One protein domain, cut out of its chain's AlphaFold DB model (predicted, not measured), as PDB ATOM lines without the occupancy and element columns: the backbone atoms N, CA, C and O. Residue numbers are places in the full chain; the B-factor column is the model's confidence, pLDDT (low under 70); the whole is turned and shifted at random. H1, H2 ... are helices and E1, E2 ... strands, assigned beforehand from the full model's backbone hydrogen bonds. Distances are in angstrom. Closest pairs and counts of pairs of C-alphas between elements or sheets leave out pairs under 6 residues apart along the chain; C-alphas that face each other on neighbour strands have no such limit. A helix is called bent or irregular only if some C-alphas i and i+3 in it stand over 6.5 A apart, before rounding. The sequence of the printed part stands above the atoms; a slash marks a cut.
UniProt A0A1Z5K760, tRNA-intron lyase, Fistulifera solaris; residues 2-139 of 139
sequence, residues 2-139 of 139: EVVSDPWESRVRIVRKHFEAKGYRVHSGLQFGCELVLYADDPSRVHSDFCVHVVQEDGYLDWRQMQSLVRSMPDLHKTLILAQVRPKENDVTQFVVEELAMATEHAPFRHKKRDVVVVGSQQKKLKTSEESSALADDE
ATOM      1  N   GLU A   2     -52.384 -45.219  -4.404       44.50
ATOM      2  CA  GLU A   2     -51.234 -44.962  -5.272       44.50
ATOM      3  C   GLU A   2     -51.667 -43.904  -6.279       44.50
ATOM      4  O   GLU A   2     -52.666 -44.074  -6.979       44.50
ATOM      5  N   VAL A   3     -50.990 -42.759  -6.248       47.97
ATOM      6  CA  VAL A   3     -51.212 -41.677  -7.201       47.97
ATOM      7  C   VAL A   3     -50.958 -42.275  -8.578       47.97
ATOM      8  O   VAL A   3     -49.859 -42.761  -8.835       47.97
ATOM      9  N   VAL A   4     -51.986 -42.287  -9.429       48.78
ATOM     10  CA  VAL A   4     -51.840 -42.585 -10.854       48.78
ATOM     11  C   VAL A   4     -50.879 -41.528 -11.379       48.78
ATOM     12  O   VAL A   4     -51.265 -40.379 -11.568       48.78
ATOM     13  N   SER A   5     -49.598 -41.880 -11.470       58.88
ATOM     14  CA  SER A   5     -48.553 -40.982 -11.937       58.88
ATOM     15  C   SER A   5     -48.927 -40.525 -13.336       58.88
ATOM     16  O   SER A   5     -49.092 -41.370 -14.221       58.88
ATOM     17  N   ASP A   6     -49.066 -39.216 -13.517       72.19
ATOM     18  CA  ASP A   6     -49.330 -38.605 -14.812       72.19
ATOM     19  C   ASP A   6     -48.318 -39.159 -15.840       72.19
ATOM     20  O   ASP A   6     -47.113 -39.210 -15.536       72.19
ATOM     21  N   PRO A   7     -48.758 -39.642 -17.023       83.75
ATOM     22  CA  PRO A   7     -47.854 -40.164 -18.050       83.75
ATOM     23  C   PRO A   7     -46.683 -39.219 -18.341       83.75
ATOM     24  O   PRO A   7     -45.552 -39.659 -18.564       83.75
ATOM     25  N   TRP A   8     -46.928 -37.913 -18.248       89.12
ATOM     26  CA  TRP A   8     -45.912 -36.882 -18.392       89.12
ATOM     27  C   TRP A   8     -44.868 -36.873 -17.262       89.12
ATOM     28  O   TRP A   8     -43.665 -36.928 -17.537       89.12
ATOM     29  N   GLU A   9     -45.286 -36.872 -15.994       91.38
ATOM     30  CA  GLU A   9     -44.367 -36.916 -14.845       91.38
ATOM     31  C   GLU A   9     -43.474 -38.163 -14.871       91.38
ATOM     32  O   GLU A   9     -42.278 -38.100 -14.558       91.38
ATOM     33  N   SER A  10     -44.037 -39.294 -15.302       91.88
ATOM     34  CA  SER A  10     -43.294 -40.541 -15.490       91.88
ATOM     35  C   SER A  10     -42.169 -40.387 -16.517       91.88
ATOM     36  O   SER A  10     -41.036 -40.801 -16.251       91.88
ATOM     37  N   ARG A  11     -42.426 -39.723 -17.651       93.25
ATOM     38  CA  ARG A  11     -41.401 -39.437 -18.674       93.25
ATOM     39  C   ARG A  11     -40.313 -38.518 -18.131       93.25
ATOM     40  O   ARG A  11     -39.130 -38.833 -18.264       93.25
ATOM     41  N   VAL A  12     -40.689 -37.436 -17.446       96.06
ATOM     42  CA  VAL A  12     -39.726 -36.514 -16.816       96.06
ATOM     43  C   VAL A  12     -38.844 -37.250 -15.799       96.06
ATOM     44  O   VAL A  12     -37.632 -37.026 -15.750       96.06
ATOM     45  N   ARG A  13     -39.410 -38.180 -15.019       96.12
ATOM     46  CA  ARG A  13     -38.664 -39.021 -14.068       96.12
ATOM     47  C   ARG A  13     -37.679 -39.964 -14.763       96.12
ATOM     48  O   ARG A  13     -36.569 -40.135 -14.260       96.12
ATOM     49  N   ILE A  14     -38.059 -40.568 -15.890       95.69
ATOM     50  CA  ILE A  14     -37.169 -41.425 -16.692       95.69
ATOM     51  C   ILE A  14     -35.983 -40.607 -17.216       95.69
ATOM     52  O   ILE A  14     -34.833 -40.995 -17.005       95.69
ATOM     53  N   VAL A  15     -36.249 -39.445 -17.818       97.25
ATOM     54  CA  VAL A  15     -35.206 -38.549 -18.343       97.25
ATOM     55  C   VAL A  15     -34.281 -38.055 -17.230       97.25
ATOM     56  O   VAL A  15     -33.062 -38.061 -17.390       97.25
ATOM     57  N   ARG A  16     -34.831 -37.695 -16.066       97.81
ATOM     58  CA  ARG A  16     -34.040 -37.330 -14.882       97.81
ATOM     59  C   ARG A  16     -33.062 -38.439 -14.496       97.81
ATOM     60  O   ARG A  16     -31.866 -38.176 -14.415       97.81
ATOM     61  N   LYS A  17     -33.554 -39.667 -14.302       97.19
ATOM     62  CA  LYS A  17     -32.715 -40.816 -13.924       97.19
ATOM     63  C   LYS A  17     -31.624 -41.093 -14.953       97.19
ATOM     64  O   LYS A  17     -30.510 -41.442 -14.585       97.19
ATOM     65  N   HIS A  18     -31.944 -40.929 -16.233       96.75
ATOM     66  CA  HIS A  18     -30.993 -41.104 -17.324       96.75
ATOM     67  C   HIS A  18     -29.820 -40.117 -17.235       96.75
ATOM     68  O   HIS A  18     -28.665 -40.527 -17.329       96.75
ATOM     69  N   PHE A  19     -30.082 -38.833 -16.971       97.19
ATOM     70  CA  PHE A  19     -29.011 -37.845 -16.799       97.19
ATOM     71  C   PHE A  19     -28.281 -37.952 -15.454       97.19
ATOM     72  O   PHE A  19     -27.071 -37.730 -15.409       97.19
ATOM     73  N   GLU A  20     -28.968 -38.350 -14.381       96.75
ATOM     74  CA  GLU A  20     -28.328 -38.668 -13.096       96.75
ATOM     75  C   GLU A  20     -27.352 -39.847 -13.244       96.75
ATOM     76  O   GLU A  20     -26.229 -39.782 -12.748       96.75
ATOM     77  N   ALA A  21     -27.721 -40.885 -14.004       96.44
ATOM     78  CA  ALA A  21     -26.845 -42.020 -14.306       96.44
ATOM     79  C   ALA A  21     -25.616 -41.629 -15.148       96.44
ATOM     80  O   ALA A  21     -24.571 -42.269 -15.048       96.44
ATOM     81  N   LYS A  22     -25.714 -40.554 -15.943       94.44
ATOM     82  CA  LYS A  22     -24.578 -39.945 -16.658       94.44
ATOM     83  C   LYS A  22     -23.687 -39.070 -15.763       94.44
ATOM     84  O   LYS A  22     -22.673 -38.571 -16.242       94.44
ATOM     85  N   GLY A  23     -24.045 -38.884 -14.491       94.25
ATOM     86  CA  GLY A  23     -23.272 -38.112 -13.513       94.25
ATOM     87  C   GLY A  23     -23.674 -36.642 -13.385       94.25
ATOM     88  O   GLY A  23     -23.017 -35.903 -12.655       94.25
ATOM     89  N   TYR A  24     -24.745 -36.197 -14.049       95.56
ATOM     90  CA  TYR A  24     -25.233 -34.826 -13.900       95.56
ATOM     91  C   TYR A  24     -26.059 -34.656 -12.627       95.56
ATOM     92  O   TYR A  24     -26.847 -35.524 -12.248       95.56
ATOM     93  N   ARG A  25     -25.973 -33.472 -12.019       95.44
ATOM     94  CA  ARG A  25     -26.948 -33.047 -11.009       95.44
ATOM     95  C   ARG A  25     -28.142 -32.407 -11.707       95.44
ATOM     96  O   ARG A  25     -27.992 -31.408 -12.412       95.44
ATOM     97  N   VAL A  26     -29.325 -32.984 -11.517       97.31
ATOM     98  CA  VAL A  26     -30.541 -32.611 -12.254       97.31
ATOM     99  C   VAL A  26     -31.494 -31.812 -11.368       97.31
ATOM    100  O   VAL A  26     -31.971 -32.297 -10.344       97.31
ATOM    101  N   HIS A  27     -31.847 -30.600 -11.788       96.62
ATOM    102  CA  HIS A  27     -32.802 -29.737 -11.079       96.62
ATOM    103  C   HIS A  27     -34.000 -29.380 -11.964       96.62
ATOM    104  O   HIS A  27     -34.010 -29.676 -13.156       96.62
ATOM    105  N   SER A  28     -35.021 -28.755 -11.368       96.38
ATOM    106  CA  SER A  28     -36.151 -28.194 -12.118       96.38
ATOM    107  C   SER A  28     -35.676 -27.099 -13.074       96.38
ATOM    108  O   SER A  28     -34.952 -26.182 -12.675       96.38
ATOM    109  N   GLY A  29     -36.094 -27.206 -14.334       95.00
ATOM    110  CA  GLY A  29     -35.807 -26.234 -15.384       95.00
ATOM    111  C   GLY A  29     -36.885 -25.170 -15.570       95.00
ATOM    112  O   GLY A  29     -36.747 -24.357 -16.480       95.00
ATOM    113  N   LEU A  30     -37.936 -25.154 -14.738       93.75
ATOM    114  CA  LEU A  30     -39.166 -24.391 -14.994       93.75
ATOM    115  C   LEU A  30     -38.915 -22.891 -15.229       93.75
ATOM    116  O   LEU A  30     -39.512 -22.291 -16.117       93.75
ATOM    117  N   GLN A  31     -37.965 -22.302 -14.497       91.81
ATOM    118  CA  GLN A  31     -37.548 -20.898 -14.651       91.81
ATOM    119  C   GLN A  31     -36.939 -20.564 -16.029       91.81
ATOM    120  O   GLN A  31     -36.823 -19.399 -16.390       91.81
ATOM    121  N   PHE A  32     -36.536 -21.582 -16.789       91.31
ATOM    122  CA  PHE A  32     -35.943 -21.477 -18.124       91.31
ATOM    123  C   PHE A  32     -36.895 -21.972 -19.225       91.31
ATOM    124  O   PHE A  32     -36.483 -22.108 -20.374       91.31
ATOM    125  N   GLY A  33     -38.154 -22.274 -18.880       91.50
ATOM    126  CA  GLY A  33     -39.153 -22.795 -19.816       91.50
ATOM    127  C   GLY A  33     -38.930 -24.253 -20.230       91.50
ATOM    128  O   GLY A  33     -39.444 -24.666 -21.259       91.50
ATOM    129  N   CYS A  34     -38.147 -25.017 -19.464       94.56
ATOM    130  CA  CYS A  34     -37.857 -26.433 -19.712       94.56
ATOM    131  C   CYS A  34     -38.198 -27.274 -18.474       94.56
ATOM    132  O   CYS A  34     -38.336 -26.744 -17.373       94.56
ATOM    133  N   GLU A  35     -38.275 -28.593 -18.605       96.62
ATOM    134  CA  GLU A  35     -38.580 -29.466 -17.469       96.62
ATOM    135  C   GLU A  35     -37.370 -29.614 -16.543       96.62
ATOM    136  O   GLU A  35     -37.511 -29.582 -15.316       96.62
ATOM    137  N   LEU A  36     -36.165 -29.747 -17.111       97.75
ATOM    138  CA  LEU A  36     -34.951 -30.022 -16.344       97.75
ATOM    139  C   LEU A  36     -33.786 -29.117 -16.751       97.75
ATOM    140  O   LEU A  36     -33.696 -28.626 -17.876       97.75
ATOM    141  N   VAL A  37     -32.851 -28.939 -15.822       96.88
ATOM    142  CA  VAL A  37     -31.520 -28.382 -16.089       96.88
ATOM    143  C   VAL A  37     -30.440 -29.278 -15.516       96.88
ATOM    144  O   VAL A  37     -30.634 -29.889 -14.460       96.88
ATOM    145  N   LEU A  38     -29.301 -29.327 -16.203       95.88
ATOM    146  CA  LEU A  38     -28.185 -30.199 -15.852       95.88
ATOM    147  C   LEU A  38     -26.981 -29.377 -15.402       95.88
ATOM    148  O   LEU A  38     -26.564 -28.437 -16.087       95.88
ATOM    149  N   TYR A  39     -26.414 -29.768 -14.268       93.81
ATOM    150  CA  TYR A  39     -25.168 -29.226 -13.743       93.81
ATOM    151  C   TYR A  39     -24.079 -30.294 -13.804       93.81
ATOM    152  O   TYR A  39     -24.315 -31.448 -13.439       93.81
ATOM    153  N   ALA A  40     -22.890 -29.887 -14.243       90.94
ATOM    154  CA  ALA A  40     -21.703 -30.736 -14.272       90.94
ATOM    155  C   ALA A  40     -21.143 -31.028 -12.868       90.94
ATOM    156  O   ALA A  40     -20.491 -32.042 -12.656       90.94
ATOM    157  N   ASP A  41     -21.396 -30.125 -11.917       91.38
ATOM    158  CA  ASP A  41     -20.939 -30.203 -10.529       91.38
ATOM    159  C   ASP A  41     -21.962 -29.512  -9.605       91.38
ATOM    160  O   ASP A  41     -23.093 -29.228 -10.007       91.38
ATOM    161  N   ASP A  42     -21.601 -29.261  -8.349       89.56
ATOM    162  CA  ASP A  42     -22.466 -28.667  -7.344       89.56
ATOM    163  C   ASP A  42     -23.083 -27.322  -7.802       89.56
ATOM    164  O   ASP A  42     -22.350 -26.383  -8.144       89.56
ATOM    165  N   PRO A  43     -24.425 -27.173  -7.765       89.88
ATOM    166  CA  PRO A  43     -25.111 -25.948  -8.171       89.88
ATOM    167  C   PRO A  43     -24.709 -24.701  -7.380       89.88
ATOM    168  O   PRO A  43     -24.993 -23.589  -7.825       89.88
ATOM    169  N   SER A  44     -24.084 -24.828  -6.207       88.94
ATOM    170  CA  SER A  44     -23.531 -23.681  -5.475       88.94
ATOM    171  C   SER A  44     -22.273 -23.110  -6.137       88.94
ATOM    172  O   SER A  44     -21.991 -21.924  -5.974       88.94
ATOM    173  N   ARG A  45     -21.553 -23.921  -6.921       86.31
ATOM    174  CA  ARG A  45     -20.258 -23.582  -7.529       86.31
ATOM    175  C   ARG A  45     -20.350 -23.301  -9.017       86.31
ATOM    176  O   ARG A  45     -19.632 -22.433  -9.503       86.31
ATOM    177  N   VAL A  46     -21.217 -24.010  -9.738       87.88
ATOM    178  CA  VAL A  46     -21.327 -23.897 -11.198       87.88
ATOM    179  C   VAL A  46     -22.730 -23.502 -11.644       87.88
ATOM    180  O   VAL A  46     -23.727 -23.706 -10.945       87.88
ATOM    181  N   HIS A  47     -22.812 -22.897 -12.823       88.75
ATOM    182  CA  HIS A  47     -24.066 -22.723 -13.542       88.75
ATOM    183  C   HIS A  47     -24.432 -24.016 -14.279       88.75
ATOM    184  O   HIS A  47     -23.573 -24.840 -14.583       88.75
ATOM    185  N   SER A  48     -25.720 -24.198 -14.574       91.69
ATOM    186  CA  SER A  48     -26.146 -25.266 -15.475       91.69
ATOM    187  C   SER A  48     -25.742 -24.942 -16.910       91.69
ATOM    188  O   SER A  48     -25.967 -23.818 -17.367       91.69
ATOM    189  N   ASP A  49     -25.216 -25.929 -17.625       89.69
ATOM    190  CA  ASP A  49     -24.841 -25.790 -19.038       89.69
ATOM    191  C   ASP A  49     -25.977 -26.197 -19.980       89.69
ATOM    192  O   ASP A  49     -26.055 -25.711 -21.110       89.69
ATOM    193  N   PHE A  50     -26.886 -27.058 -19.511       94.19
ATOM    194  CA  PHE A  50     -27.937 -27.643 -20.339       94.19
ATOM    195  C   PHE A  50     -29.332 -27.376 -19.782       94.19
ATOM    196  O   PHE A  50     -29.568 -27.475 -18.572       94.19
ATOM    197  N   CYS A  51     -30.257 -27.098 -20.696       95.38
ATOM    198  CA  CYS A  51     -31.699 -27.137 -20.486       95.38
ATOM    199  C   CYS A  51     -32.251 -28.347 -21.232       95.38
ATOM    200  O   CYS A  51     -31.944 -28.527 -22.406       95.38
ATOM    201  N   VAL A  52     -33.058 -29.171 -20.572       96.75
ATOM    202  CA  VAL A  52     -33.650 -30.363 -21.180       96.75
ATOM    203  C   VAL A  52     -35.143 -30.150 -21.323       96.75
ATOM    204  O   VAL A  52     -35.836 -29.970 -20.318       96.75
ATOM    205  N   HIS A  53     -35.611 -30.212 -22.566       96.31
ATOM    206  CA  HIS A  53     -37.022 -30.286 -22.878       96.31
ATOM    207  C   HIS A  53     -37.432 -31.738 -23.135       96.31
ATOM    208  O   HIS A  53     -36.845 -32.409 -23.988       96.31
ATOM    209  N   VAL A  54     -38.413 -32.243 -22.390       96.12
ATOM    210  CA  VAL A  54     -38.927 -33.609 -22.552       96.12
ATOM    211  C   VAL A  54     -40.010 -33.607 -23.625       96.12
ATOM    212  O   VAL A  54     -40.987 -32.879 -23.529       96.12
ATOM    213  N   VAL A  55     -39.860 -34.424 -24.663       93.88
ATOM    214  CA  VAL A  55     -40.873 -34.509 -25.724       93.88
ATOM    215  C   VAL A  55     -42.072 -35.318 -25.222       93.88
ATOM    216  O   VAL A  55     -41.907 -36.331 -24.523       93.88
ATOM    217  N   GLN A  56     -43.281 -34.889 -25.589       90.56
ATOM    218  CA  GLN A  56     -44.522 -35.596 -25.270       90.56
ATOM    219  C   GLN A  56     -44.569 -37.002 -25.897       90.56
ATOM    220  O   GLN A  56     -43.677 -37.416 -26.643       90.56
ATOM    221  N   GLU A  57     -45.568 -37.794 -25.505       85.19
ATOM    222  CA  GLU A  57     -45.708 -39.191 -25.937       85.19
ATOM    223  C   GLU A  57     -45.990 -39.328 -27.435       85.19
ATOM    224  O   GLU A  57     -45.479 -40.250 -28.068       85.19
ATOM    225  N   ASP A  58     -46.718 -38.370 -28.008       85.81
ATOM    226  CA  ASP A  58     -46.979 -38.296 -29.446       85.81
ATOM    227  C   ASP A  58     -45.695 -38.099 -30.275       85.81
ATOM    228  O   ASP A  58     -45.689 -38.332 -31.483       85.81
ATOM    229  N   GLY A  59     -44.591 -37.725 -29.617       82.19
ATOM    230  CA  GLY A  59     -43.290 -37.520 -30.230       82.19
ATOM    231  C   GLY A  59     -43.192 -36.228 -31.033       82.19
ATOM    232  O   GLY A  59     -42.166 -36.016 -31.683       82.19
ATOM    233  N   TYR A  60     -44.212 -35.370 -30.991       87.62
ATOM    234  CA  TYR A  60     -44.219 -34.111 -31.717       87.62
ATOM    235  C   TYR A  60     -43.800 -32.964 -30.803       87.62
ATOM    236  O   TYR A  60     -44.139 -32.891 -29.623       87.62
ATOM    237  N   LEU A  61     -43.038 -32.039 -31.379       89.19
ATOM    238  CA  LEU A  61     -42.734 -30.756 -30.773       89.19
ATOM    239  C   LEU A  61     -43.197 -29.675 -31.737       89.19
ATOM    240  O   LEU A  61     -42.764 -29.649 -32.893       89.19
ATOM    241  N   ASP A  62     -44.073 -28.788 -31.269       91.81
ATOM    242  CA  ASP A  62     -44.526 -27.671 -32.088       91.81
ATOM    243  C   ASP A  62     -43.334 -26.799 -32.509       91.81
ATOM    244  O   ASP A  62     -42.456 -26.454 -31.711       91.81
ATOM    245  N   TRP A  63     -43.312 -26.415 -33.786       90.69
ATOM    246  CA  TRP A  63     -42.210 -25.644 -34.351       90.69
ATOM    247  C   TRP A  63     -42.029 -24.294 -33.646       90.69
ATOM    248  O   TRP A  63     -40.894 -23.874 -33.413       90.69
ATOM    249  N   ARG A  64     -43.119 -23.615 -33.258       92.50
ATOM    250  CA  ARG A  64     -43.033 -22.321 -32.560       92.50
ATOM    251  C   ARG A  64     -42.526 -22.503 -31.138       92.50
ATOM    252  O   ARG A  64     -41.735 -21.679 -30.673       92.50
ATOM    253  N   GLN A  65     -42.938 -23.574 -30.463       91.06
ATOM    254  CA  GLN A  65     -42.396 -23.940 -29.155       91.06
ATOM    255  C   GLN A  65     -40.889 -24.197 -29.246       91.06
ATOM    256  O   GLN A  65     -40.119 -23.588 -28.501       91.06
ATOM    257  N   MET A  66     -40.450 -25.002 -30.215       91.69
ATOM    258  CA  MET A  66     -39.028 -25.259 -30.443       91.69
ATOM    259  C   MET A  66     -38.258 -23.969 -30.743       91.69
ATOM    260  O   MET A  66     -37.238 -23.713 -30.110       91.69
ATOM    261  N   GLN A  67     -38.754 -23.116 -31.647       91.12
ATOM    262  CA  GLN A  67     -38.123 -21.827 -31.952       91.12
ATOM    263  C   GLN A  67     -37.989 -20.934 -30.715       91.12
ATOM    264  O   GLN A  67     -36.951 -20.297 -30.532       91.12
ATOM    265  N   SER A  68     -39.016 -20.901 -29.863       91.00
ATOM    266  CA  SER A  68     -39.028 -20.093 -28.641       91.00
ATOM    267  C   SER A  68     -37.974 -20.570 -27.643       91.00
ATOM    268  O   SER A  68     -37.214 -19.756 -27.119       91.00
ATOM    269  N   LEU A  69     -37.873 -21.888 -27.435       92.12
ATOM    270  CA  LEU A  69     -36.850 -22.497 -26.583       92.12
ATOM    271  C   LEU A  69     -35.448 -22.227 -27.131       92.12
ATOM    272  O   LEU A  69     -34.588 -21.708 -26.429       92.12
ATOM    273  N   VAL A  70     -35.224 -22.518 -28.409       90.94
ATOM    274  CA  VAL A  70     -33.941 -22.320 -29.098       90.94
ATOM    275  C   VAL A  70     -33.486 -20.859 -29.002       90.94
ATOM    276  O   VAL A  70     -32.318 -20.591 -28.724       90.94
ATOM    277  N   ARG A  71     -34.403 -19.898 -29.158       89.44
ATOM    278  CA  ARG A  71     -34.102 -18.462 -29.091       89.44
ATOM    279  C   ARG A  71     -33.624 -17.994 -27.715       89.44
ATOM    280  O   ARG A  71     -32.811 -17.075 -27.681       89.44
ATOM    281  N   SER A  72     -34.101 -18.580 -26.616       89.75
ATOM    282  CA  SER A  72     -33.716 -18.151 -25.261       89.75
ATOM    283  C   SER A  72     -32.363 -18.717 -24.813       89.75
ATOM    284  O   SER A  72     -31.677 -18.112 -23.990       89.75
ATOM    285  N   MET A  73     -31.925 -19.841 -25.389       90.50
ATOM    286  CA  MET A  73     -30.682 -20.522 -25.001       90.50
ATOM    287  C   MET A  73     -29.409 -19.651 -25.052       90.50
ATOM    288  O   MET A  73     -28.633 -19.699 -24.089       90.50
ATOM    289  N   PRO A  74     -29.167 -18.824 -26.095       86.88
ATOM    290  CA  PRO A  74     -28.019 -17.918 -26.129       86.88
ATOM    291  C   PRO A  74     -27.971 -16.929 -24.966       86.88
ATOM    292  O   PRO A  74     -26.877 -16.692 -24.443       86.88
ATOM    293  N   ASP A  75     -29.131 -16.379 -24.592       87.12
ATOM    294  CA  ASP A  75     -29.284 -15.367 -23.540       87.12
ATOM    295  C   ASP A  75     -29.103 -16.000 -22.154       87.12
ATOM    296  O   ASP A  75     -28.502 -15.409 -21.260       87.12
ATOM    297  N   LEU A  76     -29.545 -17.251 -21.999       87.62
ATOM    298  CA  LEU A  76     -29.358 -18.048 -20.784       87.62
ATOM    299  C   LEU A  76     -27.949 -18.648 -20.653       87.62
ATOM    300  O   LEU A  76     -27.618 -19.196 -19.597       87.62
ATOM    301  N   HIS A  77     -27.136 -18.574 -21.713       87.50
ATOM    302  CA  HIS A  77     -25.856 -19.275 -21.848       87.50
ATOM    303  C   HIS A  77     -25.968 -20.795 -21.631       87.50
ATOM    304  O   HIS A  77     -25.123 -21.403 -20.970       87.50
ATOM    305  N   LYS A  78     -27.014 -21.405 -22.196       89.12
ATOM    306  CA  LYS A  78     -27.293 -22.846 -22.094       89.12
ATOM    307  C   LYS A  78     -27.401 -23.477 -23.472       89.12
ATOM    308  O   LYS A  78     -27.598 -22.781 -24.461       89.12
ATOM    309  N   THR A  79     -27.273 -24.794 -23.529       91.50
ATOM    310  CA  THR A  79     -27.592 -25.593 -24.715       91.50
ATOM    311  C   THR A  79     -28.904 -26.330 -24.466       91.50
ATOM    312  O   THR A  79     -29.082 -26.923 -23.400       91.50
ATOM    313  N   LEU A  80     -29.826 -26.286 -25.429       94.25
ATOM    314  CA  LEU A  80     -31.079 -27.037 -25.350       94.25
ATOM    315  C   LEU A  80     -30.831 -28.492 -25.745       94.25
ATOM    316  O   LEU A  80     -30.187 -28.761 -26.757       94.25
ATOM    317  N   ILE A  81     -31.380 -29.421 -24.975       95.88
ATOM    318  CA  ILE A  81     -31.445 -30.843 -25.290       95.88
ATOM    319  C   ILE A  81     -32.917 -31.218 -25.404       95.88
ATOM    320  O   ILE A  81     -33.675 -31.032 -24.454       95.88
ATOM    321  N   LEU A  82     -33.318 -31.765 -26.546       95.56
ATOM    322  CA  LEU A  82     -34.606 -32.432 -26.688       95.56
ATOM    323  C   LEU A  82     -34.432 -33.894 -26.278       95.56
ATOM    324  O   LEU A  82     -33.586 -34.592 -26.838       95.56
ATOM    325  N   ALA A  83     -35.199 -34.341 -25.287       96.56
ATOM    326  CA  ALA A  83     -35.158 -35.702 -24.769       96.56
ATOM    327  C   ALA A  83     -36.450 -36.442 -25.130       96.56
ATOM    328  O   ALA A  83     -37.520 -36.139 -24.595       96.56
ATOM    329  N   GLN A  84     -36.355 -37.430 -26.019       95.00
ATOM    330  CA  GLN A  84     -37.477 -38.287 -26.391       95.00
ATOM    331  C   GLN A  84     -37.373 -39.630 -25.668       95.00
ATOM    332  O   GLN A  84     -36.385 -40.347 -25.797       95.00
ATOM    333  N   VAL A  85     -38.414 -39.990 -24.917       94.44
ATOM    334  CA  VAL A  85     -38.506 -41.296 -24.254       94.44
ATOM    335  C   VAL A  85     -39.225 -42.274 -25.176       94.44
ATOM    336  O   VAL A  85     -40.376 -42.022 -25.555       94.44
ATOM    337  N   ARG A  86     -38.565 -43.388 -25.503       91.25
ATOM    338  CA  ARG A  86     -39.124 -44.492 -26.294       91.25
ATOM    339  C   ARG A  86     -39.032 -45.817 -25.536       91.25
ATOM    340  O   ARG A  86     -38.037 -46.039 -24.846       91.25
ATOM    341  N   PRO A  87     -40.036 -46.701 -25.637       89.94
ATOM    342  CA  PRO A  87     -39.921 -48.056 -25.112       89.94
ATOM    343  C   PRO A  87     -38.840 -48.824 -25.879       89.94
ATOM    344  O   PRO A  87     -38.602 -48.581 -27.065       89.94
ATOM    345  N   LYS A  88     -38.166 -49.748 -25.203       89.38
ATOM    346  CA  LYS A  88     -37.154 -50.604 -25.821       89.38
ATOM    347  C   LYS A  88     -37.843 -51.683 -26.657       89.38
ATOM    348  O   LYS A  88     -38.817 -52.277 -26.210       89.38
ATOM    349  N   GLU A  89     -37.298 -51.983 -27.834       84.62
ATOM    350  CA  GLU A  89     -37.897 -52.923 -28.802       84.62
ATOM    351  C   GLU A  89     -38.222 -54.305 -28.202       84.62
ATOM    352  O   GLU A  89     -39.236 -54.907 -28.536       84.62
ATOM    353  N   ASN A  90     -37.401 -54.770 -27.254       84.19
ATOM    354  CA  ASN A  90     -37.520 -56.098 -26.645       84.19
ATOM    355  C   ASN A  90     -38.225 -56.115 -25.275       84.19
ATOM    356  O   ASN A  90     -38.434 -57.194 -24.727       84.19
ATOM    357  N   ASP A  91     -38.527 -54.954 -24.682       85.38
ATOM    358  CA  ASP A  91     -39.107 -54.870 -23.338       85.38
ATOM    359  C   ASP A  91     -39.855 -53.545 -23.141       85.38
ATOM    360  O   ASP A  91     -39.247 -52.486 -22.975       85.38
ATOM    361  N   VAL A  92     -41.188 -53.623 -23.108       78.62
ATOM    362  CA  VAL A  92     -42.089 -52.468 -22.942       78.62
ATOM    363  C   VAL A  92     -41.955 -51.827 -21.553       78.62
ATOM    364  O   VAL A  92     -42.364 -50.686 -21.353       78.62
ATOM    365  N   THR A  93     -41.360 -52.529 -20.583       82.50
ATOM    366  CA  THR A  93     -41.105 -51.995 -19.236       82.50
ATOM    367  C   THR A  93     -39.811 -51.181 -19.153       82.50
ATOM    368  O   THR A  93     -39.608 -50.435 -18.191       82.50
ATOM    369  N   GLN A  94     -38.943 -51.287 -20.166       86.56
ATOM    370  CA  GLN A  94     -37.697 -50.535 -20.266       86.56
ATOM    371  C   GLN A  94     -37.825 -49.402 -21.277       86.56
ATOM    372  O   GLN A  94     -38.384 -49.556 -22.359       86.56
ATOM    373  N   PHE A  95     -37.223 -48.265 -20.943       90.69
ATOM    374  CA  PHE A  95     -37.234 -47.076 -21.784       90.69
ATOM    375  C   PHE A  95     -35.816 -46.652 -22.151       90.69
ATOM    376  O   PHE A  95     -34.888 -46.772 -21.350       90.69
ATOM    377  N   VAL A  96     -35.669 -46.129 -23.363       92.88
ATOM    378  CA  VAL A  96     -34.464 -45.479 -23.873       92.88
ATOM    379  C   VAL A  96     -34.766 -43.994 -24.044       92.88
ATOM    380  O   VAL A  96     -35.861 -43.615 -24.464       92.88
ATOM    381  N   VAL A  97     -33.794 -43.154 -23.696       94.94
ATOM    382  CA  VAL A  97     -33.865 -41.708 -23.904       94.94
ATOM    383  C   VAL A  97     -32.986 -41.353 -25.097       94.94
ATOM    384  O   VAL A  97     -31.764 -41.496 -25.037       94.94
ATOM    385  N   GLU A  98     -33.616 -40.913 -26.181       93.94
ATOM    386  CA  GLU A  98     -32.943 -40.318 -27.334       93.94
ATOM    387  C   GLU A  98     -32.717 -38.825 -27.064       93.94
ATOM    388  O   GLU A  98     -33.618 -38.123 -26.598       93.94
ATOM    389  N   GLU A  99     -31.509 -38.341 -27.340       93.56
ATOM    390  CA  GLU A  99     -31.089 -36.968 -27.059       93.56
ATOM    391  C   GLU A  99     -30.714 -36.248 -28.346       93.56
ATOM    392  O   GLU A  99     -29.868 -36.722 -29.106       93.56
ATOM    393  N   LEU A 100     -31.279 -35.061 -28.551       92.62
ATOM    394  CA  LEU A 100     -30.871 -34.149 -29.612       92.62
ATOM    395  C   LEU A 100     -30.445 -32.814 -29.005       92.62
ATOM    396  O   LEU A 100     -31.275 -32.046 -28.520       92.62
ATOM    397  N   ALA A 101     -29.144 -32.531 -29.037       90.38
ATOM    398  CA  ALA A 101     -28.612 -31.241 -28.615       90.38
ATOM    399  C   ALA A 101     -28.763 -30.206 -29.738       90.38
ATOM    400  O   ALA A 101     -28.299 -30.412 -30.860       90.38
ATOM    401  N   MET A 102     -29.383 -29.071 -29.425       86.19
ATOM    402  CA  MET A 102     -29.549 -27.942 -30.332       86.19
ATOM    403  C   MET A 102     -28.578 -26.829 -29.942       86.19
ATOM    404  O   MET A 102     -28.782 -26.118 -28.955       86.19
ATOM    405  N   ALA A 103     -27.516 -26.668 -30.730       70.88
ATOM    406  CA  ALA A 103     -26.604 -25.541 -30.601       70.88
ATOM    407  C   ALA A 103     -27.127 -24.352 -31.415       70.88
ATOM    408  O   ALA A 103     -27.394 -24.462 -32.610       70.88
ATOM    409  N   THR A 104     -27.249 -23.191 -30.779       61.56
ATOM    410  CA  THR A 104     -27.586 -21.938 -31.454       61.56
ATOM    411  C   THR A 104     -26.332 -21.119 -31.691       61.56
ATOM    412  O   THR A 104     -25.971 -20.230 -30.924       61.56
ATOM    413  N   GLU A 105     -25.650 -21.394 -32.798       56.16
ATOM    414  CA  GLU A 105     -24.576 -20.518 -33.284       56.16
ATOM    415  C   GLU A 105     -25.113 -19.199 -33.876       56.16
ATOM    416  O   GLU A 105     -24.373 -18.241 -34.082       56.16
ATOM    417  N   HIS A 106     -26.427 -19.106 -34.091       44.38
ATOM    418  CA  HIS A 106     -27.083 -18.003 -34.787       44.38
ATOM    419  C   HIS A 106     -27.520 -16.852 -33.862       44.38
ATOM    420  O   HIS A 106     -28.680 -16.442 -33.828       44.38
ATOM    421  N   ALA A 107     -26.571 -16.284 -33.119       46.47
ATOM    422  CA  ALA A 107     -26.697 -14.903 -32.661       46.47
ATOM    423  C   ALA A 107     -25.858 -14.026 -33.611       46.47
ATOM    424  O   ALA A 107     -24.643 -13.950 -33.419       46.47
ATOM    425  N   PRO A 108     -26.459 -13.354 -34.618       44.06
ATOM    426  CA  PRO A 108     -25.732 -12.625 -35.673       44.06
ATOM    427  C   PRO A 108     -24.839 -11.470 -35.177       44.06
ATOM    428  O   PRO A 108     -24.117 -10.867 -35.960       44.06
ATOM    429  N   PHE A 109     -24.841 -11.171 -33.874       51.19
ATOM    430  CA  PHE A 109     -24.023 -10.124 -33.256       51.19
ATOM    431  C   PHE A 109     -22.856 -10.659 -32.410       51.19
ATOM    432  O   PHE A 109     -22.086  -9.875 -31.851       51.19
ATOM    433  N   ARG A 110     -22.687 -11.981 -32.282       45.78
ATOM    434  CA  ARG A 110     -21.715 -12.580 -31.355       45.78
ATOM    435  C   ARG A 110     -20.442 -13.030 -32.078       45.78
ATOM    436  O   ARG A 110     -20.148 -14.211 -32.187       45.78
ATOM    437  N   HIS A 111     -19.648 -12.058 -32.522       44.62
ATOM    438  CA  HIS A 111     -18.421 -12.247 -33.319       44.62
ATOM    439  C   HIS A 111     -17.187 -12.796 -32.573       44.62
ATOM    440  O   HIS A 111     -16.094 -12.818 -33.135       44.62
ATOM    441  N   LYS A 112     -17.296 -13.241 -31.317       55.72
ATOM    442  CA  LYS A 112     -16.143 -13.840 -30.627       55.72
ATOM    443  C   LYS A 112     -16.167 -15.352 -30.810       55.72
ATOM    444  O   LYS A 112     -17.019 -16.017 -30.222       55.72
ATOM    445  N   LYS A 113     -15.211 -15.872 -31.593       51.31
ATOM    446  CA  LYS A 113     -14.839 -17.295 -31.590       51.31
ATOM    447  C   LYS A 113     -14.615 -17.695 -30.131       51.31
ATOM    448  O   LYS A 113     -13.713 -17.161 -29.490       51.31
ATOM    449  N   ARG A 114     -15.493 -18.532 -29.579       55.50
ATOM    450  CA  ARG A 114     -15.245 -19.158 -28.279       55.50
ATOM    451  C   ARG A 114     -14.413 -20.403 -28.551       55.50
ATOM    452  O   ARG A 114     -14.779 -21.186 -29.426       55.50
ATOM    453  N   ASP A 115     -13.322 -20.560 -27.813       56.94
ATOM    454  CA  ASP A 115     -12.648 -21.850 -27.693       56.94
ATOM    455  C   ASP A 115     -13.646 -22.903 -27.184       56.94
ATOM    456  O   ASP A 115     -14.696 -22.550 -26.633       56.94
ATOM    457  N   VAL A 116     -13.345 -24.187 -27.400       58.16
ATOM    458  CA  VAL A 116     -14.195 -25.314 -26.981       58.16
ATOM    459  C   VAL A 116     -14.621 -25.113 -25.524       58.16
ATOM    460  O   VAL A 116     -13.800 -25.172 -24.611       58.16
ATOM    461  N   VAL A 117     -15.909 -24.829 -25.309       62.28
ATOM    462  CA  VAL A 117     -16.455 -24.614 -23.968       62.28
ATOM    463  C   VAL A 117     -16.525 -25.976 -23.287       62.28
ATOM    464  O   VAL A 117     -17.322 -26.828 -23.676       62.28
ATOM    465  N   VAL A 118     -15.658 -26.193 -22.301       71.75
ATOM    466  CA  VAL A 118     -15.662 -27.409 -21.483       71.75
ATOM    467  C   VAL A 118     -16.877 -27.367 -20.556       71.75
ATOM    468  O   VAL A 118     -17.121 -26.362 -19.891       71.75
ATOM    469  N   VAL A 119     -17.644 -28.456 -20.508       73.75
ATOM    470  CA  VAL A 119     -18.795 -28.601 -19.603       73.75
ATOM    471  C   VAL A 119     -18.353 -28.336 -18.157       73.75
ATOM    472  O   VAL A 119     -17.321 -28.842 -17.718       73.75
ATOM    473  N   GLY A 120     -19.102 -27.510 -17.424       70.50
ATOM    474  CA  GLY A 120     -18.768 -27.073 -16.068       70.50
ATOM    475  C   GLY A 120     -17.825 -25.867 -15.977       70.50
ATOM    476  O   GLY A 120     -17.506 -25.439 -14.867       70.50
ATOM    477  N   SER A 121     -17.396 -25.266 -17.093       75.44
ATOM    478  CA  SER A 121     -16.504 -24.092 -17.064       75.44
ATOM    479  C   SER A 121     -17.171 -22.818 -16.527       75.44
ATOM    480  O   SER A 121     -16.490 -21.841 -16.218       75.44
ATOM    481  N   GLN A 122     -18.504 -22.788 -16.444       76.88
ATOM    482  CA  GLN A 122     -19.265 -21.638 -15.956       76.88
ATOM    483  C   GLN A 122     -19.316 -21.633 -14.422       76.88
ATOM    484  O   GLN A 122     -20.293 -22.077 -13.818       76.88
ATOM    485  N   GLN A 123     -18.266 -21.124 -13.778       78.88
ATOM    486  CA  GLN A 123     -18.204 -21.011 -12.319       78.88
ATOM    487  C   GLN A 123     -18.908 -19.751 -11.803       78.88
ATOM    488  O   GLN A 123     -18.813 -18.671 -12.389       78.88
ATOM    489  N   LYS A 124     -19.595 -19.884 -10.667       78.12
ATOM    490  CA  LYS A 124     -20.160 -18.764  -9.913       78.12
ATOM    491  C   LYS A 124     -19.031 -18.022  -9.201       78.12
ATOM    492  O   LYS A 124     -18.142 -18.646  -8.624       78.12
ATOM    493  N   LYS A 125     -19.086 -16.688  -9.190       76.38
ATOM    494  CA  LYS A 125     -18.201 -15.897  -8.324       76.38
ATOM    495  C   LYS A 125     -18.498 -16.257  -6.867       76.38
ATOM    496  O   LYS A 125     -19.652 -16.191  -6.443       76.38
ATOM    497  N   LEU A 126     -17.467 -16.641  -6.117       65.00
ATOM    498  CA  LEU A 126     -17.566 -16.805  -4.670       65.00
ATOM    499  C   LEU A 126     -17.955 -15.449  -4.068       65.00
ATOM    500  O   LEU A 126     -17.292 -14.449  -4.335       65.00
ATOM    501  N   LYS A 127     -19.041 -15.404  -3.287       54.56
ATOM    502  CA  LYS A 127     -19.355 -14.235  -2.460       54.56
ATOM    503  C   LYS A 127     -18.280 -14.134  -1.383       54.56
ATOM    504  O   LYS A 127     -18.295 -14.915  -0.433       54.56
ATOM    505  N   THR A 128     -17.335 -13.217  -1.547       47.28
ATOM    506  CA  THR A 128     -16.415 -12.841  -0.472       47.28
ATOM    507  C   THR A 128     -17.233 -12.166   0.628       47.28
ATOM    508  O   THR A 128     -18.091 -11.333   0.348       47.28
ATOM    509  N   SER A 129     -16.993 -12.541   1.880       50.94
ATOM    510  CA  SER A 129     -17.717 -12.108   3.085       50.94
ATOM    511  C   SER A 129     -17.596 -10.612   3.437       50.94
ATOM    512  O   SER A 129     -17.914 -10.231   4.558       50.94
ATOM    513  N   GLU A 130     -17.136  -9.761   2.520       49.91
ATOM    514  CA  GLU A 130     -16.923  -8.325   2.753       49.91
ATOM    515  C   GLU A 130     -18.140  -7.458   2.375       49.91
ATOM    516  O   GLU A 130     -18.242  -6.322   2.819       49.91
ATOM    517  N   GLU A 131     -19.120  -7.980   1.623       48.59
ATOM    518  CA  GLU A 131     -20.315  -7.204   1.231       48.59
ATOM    519  C   GLU A 131     -21.435  -7.185   2.292       48.59
ATOM    520  O   GLU A 131     -22.401  -6.439   2.149       48.59
ATOM    521  N   SER A 132     -21.337  -7.971   3.371       45.19
ATOM    522  CA  SER A 132     -22.358  -7.999   4.435       45.19
ATOM    523  C   SER A 132     -22.153  -6.966   5.548       45.19
ATOM    524  O   SER A 132     -23.055  -6.800   6.363       45.19
ATOM    525  N   SER A 133     -21.008  -6.273   5.611       47.06
ATOM    526  CA  SER A 133     -20.744  -5.263   6.651       47.06
ATOM    527  C   SER A 133     -21.059  -3.824   6.232       47.06
ATOM    528  O   SER A 133     -20.995  -2.939   7.071       47.06
ATOM    529  N   ALA A 134     -21.413  -3.568   4.967       49.38
ATOM    530  CA  ALA A 134     -21.648  -2.210   4.452       49.38
ATOM    531  C   ALA A 134     -23.116  -1.732   4.545       49.38
ATOM    532  O   ALA A 134     -23.463  -0.708   3.968       49.38
ATOM    533  N   LEU A 135     -23.989  -2.479   5.230       51.03
ATOM    534  CA  LEU A 135     -25.435  -2.208   5.326       51.03
ATOM    535  C   LEU A 135     -25.925  -1.995   6.771       51.03
ATOM    536  O   LEU A 135     -27.127  -2.044   7.011       51.03
ATOM    537  N   ALA A 136     -25.014  -1.784   7.729       53.19
ATOM    538  CA  ALA A 136     -25.349  -1.636   9.151       53.19
ATOM    539  C   ALA A 136     -25.150  -0.218   9.728       53.19
ATOM    540  O   ALA A 136     -25.467  -0.026  10.894       53.19
ATOM    541  N   ASP A 137     -24.682   0.760   8.941       48.69
ATOM    542  CA  ASP A 137     -24.333   2.108   9.433       48.69
ATOM    543  C   ASP A 137     -25.173   3.233   8.787       48.69
ATOM    544  O   ASP A 137     -24.629   4.225   8.310       48.69
ATOM    545  N   ASP A 138     -26.500   3.093   8.757       49.22
ATOM    546  CA  ASP A 138     -27.418   4.219   8.498       49.22
ATOM    547  C   ASP A 138     -28.649   4.066   9.419       49.22
ATOM    548  O   ASP A 138     -29.684   3.512   9.037       49.22
ATOM    549  N   GLU A 139     -28.472   4.482  10.681       44.56
ATOM    550  CA  GLU A 139     -29.537   4.837  11.641       44.56
ATOM    551  C   GLU A 139     -29.678   6.364  11.717       44.56
ATOM    552  O   GLU A 139     -28.633   7.050  11.820       44.56
TER     553      GLU A 139
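AT A GLANCE: This is residues 2 to 139 of the 139 residues of the protein "tRNA-intron lyase" of Fistulifera solaris (UniProt A0A1Z5K760). A strongly twisted sheet of five strands curls round helix H1 on one face, H2 packs on the opposite face, and residues 127 to 139 stick out as a tail. The printed part has 138 residues, with two named helices and five named strands in the order H1 E1 E2 E3 H2 E4 E5. The mixed sheet runs E1, E2, E3, E4, E5; the class is mixed, with under half of the residues in named elements. The whole is loose, radius of gyration of the C-alphas 18.8 A, spanning 67 by 45 by 27 A.

HOW THE PARTS SIT: H1, residues 7 to 21, is on the sheet; its closest C-alphas to E1, residues 25 to 28, are Arg 16 and Val 26, 6.4 A. E1, E2, residues 36 to 39, and E3, residues 50 to 54, form a meander, each strand the antiparallel neighbour of the one before; N 25 and O 39, and N 38 and O 50, are 3.0 A apart. E3, H2, residues 63 to 76, and E4, residues 79 to 88, form a strand-helix-strand unit, parallel neighbour strands with a helix between, its crossover right-handed; N 53 and O 81 are 2.8 A apart. H2 is over E4, height over the sheet 9.3 A, in three layers, helices on both faces. H2 is only just irregular: C-alphas 71 and 74 are 6.8 A apart. E4 and E5, residues 91 to 102, form a hairpin; N 84 and O 98 are 2.9 A apart. Each O i to N i+4 pair is within hydrogen-bond range in H1, 8 of 10 in H2.

IN THESE COORDINATES: H1 begins at C-alpha 7 (-47.854, -40.164, -18.050) and is 21.4 A long, H2 20.2 A, E4 26.8 A. E5, 29.4 A, bends by 69 degrees at residue 94 and ends at C-alpha 102 (-29.549, -27.942, -30.332).

THE WHOLE: The printed part has no cut, and no link is long. Residues 103 to 139 hold no named element. pLDDT is under 70 at residues 2 to 5, 104 to 117 and 126 to 139.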